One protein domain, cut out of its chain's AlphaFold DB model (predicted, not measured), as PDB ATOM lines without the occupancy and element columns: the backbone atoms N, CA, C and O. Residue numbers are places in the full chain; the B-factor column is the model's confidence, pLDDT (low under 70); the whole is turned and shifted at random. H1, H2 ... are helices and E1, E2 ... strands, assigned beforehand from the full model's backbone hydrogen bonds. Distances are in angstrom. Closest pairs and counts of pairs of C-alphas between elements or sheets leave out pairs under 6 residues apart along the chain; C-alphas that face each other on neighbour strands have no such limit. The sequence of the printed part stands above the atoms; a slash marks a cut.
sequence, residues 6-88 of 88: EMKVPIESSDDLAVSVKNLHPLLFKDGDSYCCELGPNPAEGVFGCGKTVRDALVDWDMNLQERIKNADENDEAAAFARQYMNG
ATOM      1  N   GLU A   6     -30.429 -30.843 -21.908       86.44
ATOM      2  CA  GLU A   6     -31.768 -30.463 -22.359       86.44
ATOM      3  C   GLU A   6     -32.742 -31.638 -22.523       86.44
ATOM      4  O   GLU A   6     -33.953 -31.428 -22.536       86.44
ATOM      5  N   MET A   7     -32.234 -32.869 -22.640       88.56
ATOM      6  CA  MET A   7     -33.071 -34.069 -22.710       88.56
ATOM      7  C   MET A   7     -33.413 -34.613 -21.325       88.56
ATOM      8  O   MET A   7     -34.395 -35.342 -21.184       88.56
ATOM      9  N   LYS A   8     -32.615 -34.271 -20.307       92.31
ATOM     10  CA  LYS A   8     -32.793 -34.766 -18.942       92.31
ATOM     11  C   LYS A   8     -33.973 -34.063 -18.293       92.31
ATOM     12  O   LYS A   8     -34.093 -32.840 -18.325       92.31
ATOM     13  N   VAL A   9     -34.831 -34.855 -17.673       93.06
ATOM     14  CA  VAL A   9     -35.996 -34.370 -16.945       93.06
ATOM     15  C   VAL A   9     -35.707 -34.560 -15.458       93.06
ATOM     16  O   VAL A   9     -35.427 -35.687 -15.048       93.06
ATOM     17  N   PRO A  10     -35.728 -33.496 -14.638       91.00
ATOM     18  CA  PRO A  10     -35.523 -33.642 -13.205       91.00
ATOM     19  C   PRO A  10     -36.645 -34.490 -12.599       91.00
ATOM     20  O   PRO A  10     -37.825 -34.283 -12.888       91.00
ATOM     21  N   ILE A  11     -36.267 -35.451 -11.754       90.62
ATOM     22  CA  ILE A  11     -37.217 -36.182 -10.920       90.62
ATOM     23  C   ILE A  11     -37.422 -35.349  -9.656       90.62
ATOM     24  O   ILE A  11     -36.536 -35.263  -8.807       90.62
ATOM     25  N   GLU A  12     -38.585 -34.713  -9.551       87.12
ATOM     26  CA  GLU A  12     -38.977 -33.973  -8.355       87.12
ATOM     27  C   GLU A  12     -39.217 -34.949  -7.200       87.12
ATOM     28  O   GLU A  12     -39.965 -35.916  -7.340       87.12
ATOM     29  N   SER A  13     -38.593 -34.703  -6.048       79.75
ATOM     30  CA  SER A  13     -38.786 -35.548  -4.870       79.75
ATOM     31  C   SER A  13     -40.205 -35.391  -4.328       79.75
ATOM     32  O   SER A  13     -40.598 -34.300  -3.913       79.75
ATOM     33  N   SER A  14     -40.947 -36.492  -4.244       83.69
ATOM     34  CA  SER A  14     -42.284 -36.521  -3.653       83.69
ATOM     35  C   SER A  14     -42.541 -37.808  -2.870       83.69
ATOM     36  O   SER A  14     -41.908 -38.846  -3.093       83.69
ATOM     37  N   ASP A  15     -43.483 -37.752  -1.927       83.88
ATOM     38  CA  ASP A  15     -43.814 -38.900  -1.079       83.88
ATOM     39  C   ASP A  15     -44.399 -40.073  -1.876       83.88
ATOM     40  O   ASP A  15     -44.199 -41.220  -1.478       83.88
ATOM     41  N   ASP A  16     -45.020 -39.808  -3.027       87.44
ATOM     42  CA  ASP A  16     -45.655 -40.806  -3.892       87.44
ATOM     43  C   ASP A  16     -44.703 -41.525  -4.862       87.44
ATOM     44  O   ASP A  16     -45.145 -42.430  -5.572       87.44
ATOM     45  N   LEU A  17     -43.408 -41.181  -4.882       90.00
ATOM     46  CA  LEU A  17     -42.413 -41.957  -5.624       90.00
ATOM     47  C   LEU A  17     -42.136 -43.307  -4.955       90.00
ATOM     48  O   LEU A  17     -42.064 -43.415  -3.725       90.00
ATOM     49  N   ALA A  18     -41.888 -44.323  -5.783       90.62
ATOM     50  CA  ALA A  18     -41.408 -45.619  -5.322       90.62
ATOM     51  C   ALA A  18     -40.068 -45.477  -4.577       90.62
ATOM     52  O   ALA A  18     -39.221 -44.651  -4.926       90.62
ATOM     53  N   VAL A  19     -39.866 -46.311  -3.553       90.19
ATOM     54  CA  VAL A  19     -38.628 -46.329  -2.748       90.19
ATOM     55  C   VAL A  19     -37.402 -46.577  -3.631       90.19
ATOM     56  O   VAL A  19     -36.373 -45.937  -3.454       90.19
ATOM     57  N   SER A  20     -37.535 -47.445  -4.635       91.00
ATOM     58  CA  SER A  20     -36.519 -47.707  -5.657       91.00
ATOM     59  C   SER A  20     -36.077 -46.439  -6.390       91.00
ATOM     60  O   SER A  20     -34.881 -46.186  -6.495       91.00
ATOM     61  N   VAL A  21     -37.020 -45.604  -6.837       91.69
ATOM     62  CA  VAL A  21     -36.738 -44.332  -7.523       91.69
ATOM     63  C   VAL A  21     -36.008 -43.370  -6.587       91.69
ATOM     64  O   VAL A  21     -35.009 -42.771  -6.984       91.69
ATOM     65  N   LYS A  22     -36.464 -43.263  -5.332       90.25
ATOM     66  CA  LYS A  22     -35.844 -42.403  -4.307       90.25
ATOM     67  C   LYS A  22     -34.426 -42.842  -3.947       90.25
ATOM     68  O   LYS A  22     -33.590 -41.995  -3.674       90.25
ATOM     69  N   ASN A  23     -34.152 -44.143  -3.928       88.69
ATOM     70  CA  ASN A  23     -32.858 -44.660  -3.487       88.69
ATOM     71  C   ASN A  23     -31.849 -44.741  -4.638       88.69
ATOM     72  O   ASN A  23     -30.676 -44.415  -4.458       88.69
ATOM     73  N   LEU A  24     -32.296 -45.146  -5.828       88.62
ATOM     74  CA  LEU A  24     -31.419 -45.434  -6.966       88.62
ATOM     75  C   LEU A  24     -31.239 -44.248  -7.915       88.62
ATOM     76  O   LEU A  24     -30.317 -44.285  -8.723       88.62
ATOM     77  N   HIS A  25     -32.072 -43.208  -7.803       89.62
ATOM     78  CA  HIS A  25     -31.963 -41.968  -8.578       89.62
ATOM     79  C   HIS A  25     -31.736 -42.217 -10.084       89.62
ATOM     80  O   HIS A  25     -30.712 -41.792 -10.631       89.62
ATOM     81  N   PRO A  26     -32.647 -42.935 -10.766       91.88
ATOM     82  CA  PRO A  26     -32.452 -43.267 -12.169       91.88
ATOM     83  C   PRO A  26     -32.452 -42.012 -13.051       91.88
ATOM     84  O   PRO A  26     -33.012 -40.968 -12.705       91.88
ATOM     85  N   LEU A  27     -31.831 -42.118 -14.223       92.31
ATOM     86  CA  LEU A  27     -31.815 -41.045 -15.204       92.31
ATOM     87  C   LEU A  27     -33.152 -41.007 -15.941       92.31
ATOM     88  O   LEU A  27     -33.461 -41.926 -16.694       92.31
ATOM     89  N   LEU A  28     -33.909 -39.924 -15.772       94.56
ATOM     90  CA  LEU A  28     -35.117 -39.656 -16.543       94.56
ATOM     91  C   LEU A  28     -34.806 -38.692 -17.690       94.56
ATOM     92  O   LEU A  28     -34.172 -37.650 -17.503       94.56
ATOM     93  N   PHE A  29     -35.278 -39.021 -18.884       94.50
ATOM     94  CA  PHE A  29     -35.106 -38.197 -20.069       94.50
ATOM     95  C   PHE A  29     -36.310 -38.293 -21.001       94.50
ATOM     96  O   PHE A  29     -37.125 -39.213 -20.907       94.50
ATOM     97  N   LYS A  30     -36.445 -37.308 -21.888       93.81
ATOM     98  CA  LYS A  30     -37.469 -37.302 -22.931       93.81
ATOM     99  C   LYS A  30     -36.876 -37.799 -24.247       93.81
ATOM    100  O   LYS A  30     -35.879 -37.248 -24.709       93.81
ATOM    101  N   ASP A  31     -37.522 -38.787 -24.853       91.19
ATOM    102  CA  ASP A  31     -37.191 -39.314 -26.177       91.19
ATOM    103  C   ASP A  31     -38.436 -39.285 -27.074       91.19
ATOM    104  O   ASP A  31     -39.428 -39.983 -26.838       91.19
ATOM    105  N   GLY A  32     -38.421 -38.397 -28.070       91.00
ATOM    106  CA  GLY A  32     -39.587 -38.096 -28.900       91.00
ATOM    107  C   GLY A  32     -40.805 -37.678 -28.066       91.00
ATOM    108  O   GLY A  32     -40.771 -36.680 -27.342       91.00
ATOM    109  N   ASP A  33     -41.882 -38.459 -28.173       93.12
ATOM    110  CA  ASP A  33     -43.140 -38.256 -27.441       93.12
ATOM    111  C   ASP A  33     -43.221 -39.049 -26.122       93.12
ATOM    112  O   ASP A  33     -44.266 -39.055 -25.468       93.12
ATOM    113  N   SER A  34     -42.140 -39.726 -25.726       94.88
ATOM    114  CA  SER A  34     -42.088 -40.569 -24.526       94.88
ATOM    115  C   SER A  34     -41.111 -40.031 -23.485       94.88
ATOM    116  O   SER A  34     -40.152 -39.322 -23.790       94.88
ATOM    117  N   TYR A  35     -41.362 -40.392 -22.233       96.12
ATOM    118  CA  TYR A  35     -40.415 -40.280 -21.133       96.12
ATOM    119  C   TYR A  35     -39.803 -41.652 -20.901       96.12
ATOM    120  O   TYR A  35     -40.528 -42.646 -20.903       96.12
ATOM    121  N   CYS A  36     -38.496 -41.699 -20.690       94.44
ATOM    122  CA  CYS A  36     -37.757 -42.927 -20.461       94.44
ATOM    123  C   CYS A  36     -36.831 -42.781 -19.260       94.44
ATOM    124  O   CYS A  36     -36.325 -41.697 -18.964       94.44
ATOM    125  N   CYS A  37     -36.659 -43.885 -18.555       93.31
ATOM    126  CA  CYS A  37     -35.972 -43.988 -17.287       93.31
ATOM    127  C   CYS A  37     -34.928 -45.104 -17.392       93.31
ATOM    128  O   CYS A  37     -35.259 -46.220 -17.796       93.31
ATOM    129  N   GLU A  38     -33.676 -44.808 -17.055       90.62
ATOM    130  CA  GLU A  38     -32.558 -45.750 -17.158       90.62
ATOM    131  C   GLU A  38     -31.737 -45.772 -15.862       90.62
ATOM    132  O   GLU A  38     -31.380 -44.731 -15.306       90.62
ATOM    133  N   LEU A  39     -31.389 -46.976 -15.407       86.00
ATOM    134  CA  LEU A  39     -30.365 -47.202 -14.390       86.00
ATOM    135  C   LEU A  39     -29.353 -48.221 -14.909       86.00
ATOM    136  O   LEU A  39     -29.673 -49.399 -15.043       86.00
ATOM    137  N   GLY A  40     -28.124 -47.780 -15.159       76.19
ATOM    138  CA  GLY A  40     -27.036 -48.633 -15.631       76.19
ATOM    139  C   GLY A  40     -26.194 -47.961 -16.717       76.19
ATOM    140  O   GLY A  40     -26.489 -46.839 -17.132       76.19
ATOM    141  N   PRO A  41     -25.109 -48.612 -17.164       67.12
ATOM    142  CA  PRO A  41     -24.215 -48.046 -18.174       67.12
ATOM    143  C   PRO A  41     -24.865 -47.978 -19.567       67.12
ATOM    144  O   PRO A  41     -24.561 -47.067 -20.351       67.12
ATOM    145  N   ASN A  42     -25.748 -48.933 -19.870       63.94
ATOM    146  CA  ASN A  42     -26.489 -49.049 -21.122       63.94
ATOM    147  C   ASN A  42     -27.791 -49.867 -20.926       63.94
ATOM    148  O   ASN A  42     -27.891 -50.605 -19.945       63.94
ATOM    149  N   PRO A  43     -28.746 -49.831 -21.880       59.81
ATOM    150  CA  PRO A  43     -30.020 -50.550 -21.769       59.81
ATOM    151  C   PRO A  43     -29.926 -52.084 -21.766       59.81
ATOM    152  O   PRO A  43     -30.873 -52.740 -21.347       59.81
ATOM    153  N   ALA A  44     -28.825 -52.666 -22.259       61.31
ATOM    154  CA  ALA A  44     -28.640 -54.120 -22.296       61.31
ATOM    155  C   ALA A  44     -28.188 -54.678 -20.935       61.31
ATOM    156  O   ALA A  44     -28.509 -55.810 -20.589       61.31
ATOM    157  N   GLU A  45     -27.458 -53.874 -20.164       69.06
ATOM    158  CA  GLU A  45     -26.921 -54.239 -18.851       69.06
ATOM    159  C   GLU A  45     -27.678 -53.556 -17.702       69.06
ATOM    160  O   GLU A  45     -27.612 -54.014 -16.561       69.06
ATOM    161  N   GLY A  46     -28.438 -52.498 -17.991       79.56
ATOM    162  CA  GLY A  46     -29.210 -51.694 -17.045       79.56
ATOM    163  C   GLY A  46     -30.695 -52.052 -16.951       79.56
ATOM    164  O   GLY A  46     -31.185 -52.989 -17.577       79.56
ATOM    165  N   VAL A  47     -31.423 -51.305 -16.126       88.44
ATOM    166  CA  VAL A  47     -32.886 -51.352 -16.030       88.44
ATOM    167  C   VAL A  47     -33.456 -50.164 -16.780       88.44
ATOM    168  O   VAL A  47     -33.036 -49.029 -16.555       88.44
ATOM    169  N   PHE A  48     -34.418 -50.435 -17.653       92.31
ATOM    170  CA  PHE A  48     -35.032 -49.447 -18.523       92.31
ATOM    171  C   PHE A  48     -36.550 -49.464 -18.367       92.31
ATOM    172  O   PHE A  48     -37.120 -50.529 -18.145       92.31
ATOM    173  N   GLY A  49     -37.203 -48.314 -18.504       94.19
ATOM    174  CA  GLY A  49     -38.659 -48.230 -18.608       94.19
ATOM    175  C   GLY A  49     -39.110 -46.939 -19.279       94.19
ATOM    176  O   GLY A  49     -38.405 -45.932 -19.208       94.19
ATOM    177  N   CYS A  50     -40.263 -46.951 -19.945       95.88
ATOM    178  CA  CYS A  50     -40.788 -45.780 -20.652       95.88
ATOM    179  C   CYS A  50     -42.304 -45.631 -20.529       95.88
ATOM    180  O   CYS A  50     -43.050 -46.581 -20.315       95.88
ATOM    181  N   GLY A  51     -42.779 -44.410 -20.758       96.44
ATOM    182  CA  GLY A  51     -44.200 -44.112 -20.785       96.44
ATOM    183  C   GLY A  51     -44.522 -42.750 -21.387       96.44
ATOM    184  O   GLY A  51     -43.642 -41.962 -21.726       96.44
ATOM    185  N   LYS A  52     -45.818 -42.459 -21.527       95.75
ATOM    186  CA  LYS A  52     -46.296 -41.179 -22.087       95.75
ATOM    187  C   LYS A  52     -46.166 -40.023 -21.100       95.75
ATOM    188  O   LYS A  52     -46.156 -38.862 -21.501       95.75
ATOM    189  N   THR A  53     -46.081 -40.337 -19.814       95.06
ATOM    190  CA  THR A  53     -45.848 -39.376 -18.739       95.06
ATOM    191  C   THR A  53     -44.629 -39.783 -17.920       95.06
ATOM    192  O   THR A  53     -44.216 -40.941 -17.932       95.06
ATOM    193  N   VAL A  54     -44.083 -38.831 -17.159       94.62
ATOM    194  CA  VAL A  54     -43.014 -39.096 -16.182       94.62
ATOM    195  C   VAL A  54     -43.408 -40.226 -15.232       94.62
ATOM    196  O   VAL A  54     -42.628 -41.142 -15.002       94.62
ATOM    197  N   ARG A  55     -44.644 -40.195 -14.718       93.75
ATOM    198  CA  ARG A  55     -45.148 -41.214 -13.794       93.75
ATOM    199  C   ARG A  55     -45.183 -42.596 -14.441       93.75
ATOM    200  O   ARG A  55     -44.745 -43.549 -13.811       93.75
ATOM    201  N   ASP A  56     -45.661 -42.691 -15.679       95.38
ATOM    202  CA  ASP A  56     -45.712 -43.968 -16.397       95.38
ATOM    203  C   ASP A  56     -44.308 -44.549 -16.589       95.38
ATOM    204  O   ASP A  56     -44.100 -45.727 -16.330       95.38
ATOM    205  N   ALA A  57     -43.332 -43.715 -16.965       96.19
ATOM    206  CA  ALA A  57     -41.949 -44.150 -17.148       96.19
ATOM    207  C   ALA A  57     -41.307 -44.649 -15.845       96.19
ATOM    208  O   ALA A  57     -40.596 -45.650 -15.850       96.19
ATOM    209  N   LEU A  58     -41.573 -43.971 -14.724       95.38
ATOM    210  CA  LEU A  58     -41.072 -44.378 -13.409       95.38
ATOM    211  C   LEU A  58     -41.728 -45.673 -12.912       95.38
ATOM    212  O   LEU A  58     -41.045 -46.499 -12.312       95.38
ATOM    213  N   VAL A  59     -43.027 -45.858 -13.167       95.31
ATOM    214  CA  VAL A  59     -43.753 -47.091 -12.819       95.31
ATOM    215  C   VAL A  59     -43.254 -48.268 -13.653       95.31
ATOM    216  O   VAL A  59     -42.961 -49.318 -13.090       95.31
ATOM    217  N   ASP A  60     -43.117 -48.089 -14.966       96.06
ATOM    218  CA  ASP A  60     -42.603 -49.123 -15.869       96.06
ATOM    219  C   ASP A  60     -41.172 -49.532 -15.489       96.06
ATOM    220  O   ASP A  60     -40.860 -50.714 -15.351       96.06
ATOM    221  N   TRP A  61     -40.318 -48.548 -15.198       95.38
ATOM    222  CA  TRP A  61     -38.957 -48.795 -14.727       95.38
ATOM    223  C   TRP A  61     -38.915 -49.543 -13.390       95.38
ATOM    224  O   TRP A  61     -38.130 -50.480 -13.248       95.38
ATOM    225  N   ASP A  62     -39.757 -49.177 -12.418       94.88
ATOM    226  CA  ASP A  62     -39.819 -49.878 -11.130       94.88
ATOM    227  C   ASP A  62     -40.298 -51.323 -11.305       94.88
ATOM    228  O   ASP A  62     -39.711 -52.242 -10.740       94.88
ATOM    229  N   MET A  63     -41.303 -51.557 -12.151       94.38
ATOM    230  CA  MET A  63     -41.757 -52.913 -12.471       94.38
ATOM    231  C   MET A  63     -40.627 -53.762 -13.064       94.38
ATOM    232  O   MET A  63     -40.391 -54.875 -12.590       94.38
ATOM    233  N   ASN A  64     -39.884 -53.216 -14.029       93.25
ATOM    234  CA  ASN A  64     -38.757 -53.906 -14.662       93.25
ATOM    235  C   ASN A  64     -37.606 -54.149 -13.674       93.25
ATOM    236  O   ASN A  64     -36.967 -55.203 -13.709       93.25
ATOM    237  N   LEU A  65     -37.370 -53.217 -12.746       91.56
ATOM    238  CA  LEU A  65     -36.418 -53.389 -11.652       91.56
ATOM    239  C   LEU A  65     -36.823 -54.573 -10.765       91.56
ATOM    240  O   LEU A  65     -36.019 -55.484 -10.561       91.56
ATOM    241  N   GLN A  66     -38.063 -54.580 -10.261       90.88
ATOM    242  CA  GLN A  66     -38.582 -55.639  -9.388       90.88
ATOM    243  C   GLN A  66     -38.567 -57.007 -10.075       90.88
ATOM    244  O   GLN A  66     -38.195 -58.009  -9.458       90.88
ATOM    245  N   GLU A  67     -38.932 -57.064 -11.356       90.56
ATOM    246  CA  GLU A  67     -38.874 -58.293 -12.145       90.56
ATOM    247  C   GLU A  67     -37.436 -58.801 -12.292       90.56
ATOM    248  O   GLU A  67     -37.174 -59.984 -12.046       90.56
ATOM    249  N   ARG A  68     -36.489 -57.911 -12.604       88.44
ATOM    250  CA  ARG A  68     -35.070 -58.265 -12.698       88.44
ATOM    251  C   ARG A  68     -34.538 -58.787 -11.373       88.44
ATOM    252  O   ARG A  68     -33.932 -59.848 -11.346       88.44
ATOM    253  N   ILE A  69     -34.828 -58.122 -10.257       86.69
ATOM    254  CA  ILE A  69     -34.429 -58.590  -8.921       86.69
ATOM    255  C   ILE A  69     -34.996 -59.981  -8.639       86.69
ATOM    256  O   ILE A  69     -34.283 -60.852  -8.140       86.69
ATOM    257  N   LYS A  70     -36.272 -60.209  -8.950       86.88
ATOM    258  CA  LYS A  70     -36.938 -61.487  -8.689       86.88
ATOM    259  C   LYS A  70     -36.336 -62.642  -9.493       86.88
ATOM    260  O   LYS A  70     -36.264 -63.751  -8.968       86.88
ATOM    261  N   ASN A  71     -35.935 -62.390 -10.737       85.50
ATOM    262  CA  ASN A  71     -35.485 -63.421 -11.674       85.50
ATOM    263  C   ASN A  71     -33.957 -63.523 -11.809       85.50
ATOM    264  O   ASN A  71     -33.469 -64.468 -12.424       85.50
ATOM    265  N   ALA A  72     -33.214 -62.563 -11.261       83.38
ATOM    266  CA  ALA A  72     -31.765 -62.498 -11.360       83.38
ATOM    267  C   ALA A  72     -31.076 -63.691 -10.696       83.38
ATOM    268  O   ALA A  72     -31.355 -64.018  -9.536       83.38
ATOM    269  N   ASP A  73     -30.119 -64.266 -11.420       79.06
ATOM    270  CA  ASP A  73     -29.151 -65.199 -10.859       79.06
ATOM    271  C   ASP A  73     -28.080 -64.471 -10.020       79.06
ATOM    272  O   ASP A  73     -28.097 -63.247  -9.851       79.06
ATOM    273  N   GLU A  74     -27.168 -65.240  -9.430       75.38
ATOM    274  CA  GLU A  74     -26.115 -64.732  -8.543       75.38
ATOM    275  C   GLU A  74     -25.072 -63.837  -9.235       75.38
ATOM    276  O   GLU A  74     -24.327 -63.145  -8.543       75.38
ATOM    277  N   ASN A  75     -25.036 -63.808 -10.571       78.56
ATOM    278  CA  ASN A  75     -24.080 -63.031 -11.361       78.56
ATOM    279  C   ASN A  75     -24.680 -61.736 -11.937       78.56
ATOM    280  O   ASN A  75     -23.971 -60.984 -12.605       78.56
ATOM    281  N   ASP A  76     -25.962 -61.440 -11.693       79.75
ATOM    282  CA  ASP A  76     -26.568 -60.175 -12.117       79.75
ATOM    283  C   ASP A  76     -26.163 -59.030 -11.172       79.75
ATOM    284  O   ASP A  76     -26.795 -58.764 -10.141       79.75
ATOM    285  N   GLU A  77     -25.098 -58.325 -11.550       79.19
ATOM    286  CA  GLU A  77     -24.545 -57.200 -10.796       79.19
ATOM    287  C   GLU A  77     -25.559 -56.066 -10.577       79.19
ATOM    288  O   GLU A  77     -25.576 -55.456  -9.506       79.19
ATOM    289  N   ALA A  78     -26.447 -55.795 -11.540       76.44
ATOM    290  CA  ALA A  78     -27.435 -54.725 -11.396       76.44
ATOM    291  C   ALA A  78     -28.527 -55.110 -10.392       76.44
ATOM    292  O   ALA A  78     -28.959 -54.279  -9.591       76.44
ATOM    293  N   ALA A  79     -28.945 -56.377 -10.386       81.94
ATOM    294  CA  ALA A  79     -29.872 -56.881  -9.382       81.94
ATOM    295  C   ALA A  79     -29.233 -56.921  -7.986       81.94
ATOM    296  O   ALA A  79     -29.899 -56.607  -6.997       81.94
ATOM    297  N   ALA A  80     -27.951 -57.284  -7.883       80.94
ATOM    298  CA  ALA A  80     -27.200 -57.236  -6.629       80.94
ATOM    299  C   ALA A  80     -27.089 -55.799  -6.091       80.94
ATOM    300  O   ALA A  80     -27.405 -55.558  -4.923       80.94
ATOM    301  N   PHE A  81     -26.739 -54.843  -6.957       80.62
ATOM    302  CA  PHE A  81     -26.726 -53.419  -6.632       80.62
ATOM    303  C   PHE A  81     -28.107 -52.966  -6.150       80.62
ATOM    304  O   PHE A  81     -28.239 -52.498  -5.024       80.62
ATOM    305  N   ALA A  82     -29.169 -53.193  -6.925       81.38
ATOM    306  CA  ALA A  82     -30.522 -52.791  -6.547       81.38
ATOM    307  C   ALA A  82     -30.946 -53.346  -5.176       81.38
ATOM    308  O   ALA A  82     -31.438 -52.598  -4.329       81.38
ATOM    309  N   ARG A  83     -30.695 -54.638  -4.910       81.25
ATOM    310  CA  ARG A  83     -30.983 -55.284  -3.615       81.25
ATOM    311  C   ARG A  83     -30.296 -54.597  -2.436       81.25
ATOM    312  O   ARG A  83     -30.901 -54.495  -1.370       81.25
ATOM    313  N   GLN A  84     -29.064 -54.124  -2.608       78.81
ATOM    314  CA  GLN A  84     -28.329 -53.432  -1.549       78.81
ATOM    315  C   GLN A  84     -29.002 -52.111  -1.145       78.81
ATOM    316  O   GLN A  84     -29.037 -51.784   0.037       78.81
ATOM    317  N   TYR A  85     -29.561 -51.375  -2.105       77.06
ATOM    318  CA  TYR A  85     -30.149 -50.052  -1.866       77.06
ATOM    319  C   TYR A  85     -31.645 -50.080  -1.528       77.06
ATOM    320  O   TYR A  85     -32.197 -49.038  -1.184       77.06
ATOM    321  N   MET A  86     -32.320 -51.234  -1.591       75.56
ATOM    322  CA  MET A  86     -33.730 -51.356  -1.176       75.56
ATOM    323  C   MET A  86     -33.934 -52.048   0.181       75.56
ATOM    324  O   MET A  86     -35.052 -52.041   0.679       75.56
ATOM    325  N   ASN A  87     -32.892 -52.626   0.789       63.25
ATOM    326  CA  ASN A  87     -32.960 -53.280   2.108       63.25
ATOM    327  C   ASN A  87     -32.559 -52.350   3.279       63.25
ATOM    328  O   ASN A  87     -32.024 -52.825   4.282       63.25
ATOM    329  N   GLY A  88     -32.766 -51.036   3.133       47.03
ATOM    330  CA  GLY A  88     -32.467 -50.019   4.152       47.03
ATOM    331  C   GLY A  88     -33.663 -49.677   5.025       47.03
ATOM    332  O   GLY A  88     -34.755 -49.481   4.448       47.03
TER     333      GLY A  88
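This is residues 6 to 88 of the 88 residues of an uncharacterized protein of Niastella koreensis (strain DSM 17620 / KACC 11465 / NBRC 106392 / GR20-10) (UniProt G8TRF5). A small sheet of three strands, E1, E2 and E3, has one long helix, H2, packed slantwise over one of its faces, and no named helix covers the other face. At the far end of H2 the chain turns a corner into H3, whose last turns reach the short helix H1. The printed part has 83 residues, with three named helices and three named strands in the order H1 E1 E2 E3 H2 H3; the sheet order is E1 - E2 - E3, all antiparallel, and the class is mixed, helices and strands. The whole is compact, with a radius of gyration of the C-alphas of 12.4 A and spans of 36 by 29 by 18 A.

Residues 6 to 18 hold no named element, and their C-alphas lie 10 to 20 A from the mean of all C-alphas. H1 is residues 19 to 24, starting with C-alpha 19 at (-38.628, -46.329, -2.748). E1 is residues 27 to 31, E2 residues 34 to 39, 16.9 A long, and E3 residues 47 to 51. H2 is residues 54 to 71, 25.9 A from C-alpha 54 at (-43.014, -39.096, -16.182) to C-alpha 71. H3 is residues 77 to 86, 14.5 A long, ending with C-alpha 86 at (-33.730, -51.356, -1.176).

E1, E2 and E3 form a meander, each strand the antiparallel neighbour of the one before, in an only just strongly twisted sheet. The hairpin E1 and E2 has N 29 and O 36 within hydrogen-bond range at 2.9 A; the hairpin E2 and E3 has N 37 and O 49 at 2.8 A. H2 is on the sheet, at a height over the sheet of 5.2 A, in two layers, a helix on one face of a sheet. It lies over E3, slantwise to the strands at 33 degrees on the local plane; their closest C-alphas, of Gly 49 and Trp 61, are 3.9 A apart. With residues 65 to 69 alone H2 touches H3, opposite ways at a steep tilt of 69 degrees, only just short of about perpendicular; the closest C-alphas, of Ile 69 and Ala 79, are 4.9 A apart. H3 only grazes the sheet, with its residues 78 to 82. H1 touches H3, opposite ways at a steep tilt of 54 degrees, with the C-alphas of Asn 23 and Tyr 85 closest at 6.2 A. H1 and H2 only just touch, with 3 pairs of C-alphas within 8 A, the closest being those of Ser 20 and Asp 62 at 6.7 A, and their lines are about perpendicular at 83 degrees. The helix packing is mostly crossed, with 0 of these 3 pairs at a shallow tilt. H1 and E3 are apart. In H1, H2 and H3 every O i to N i+4 pair is within hydrogen-bond range.

The two C-alphas farthest apart, of Glu 6 and Glu 74, are 37.4 A apart. The printed part has no cut and ends at residue 88, the chain's last. No link is long; that from E2 to E3, 7 residues, is short and the others are tight. Mean pLDDT of the printed part is 86.4, with residues 41 to 45 and 87 to 88 under 70.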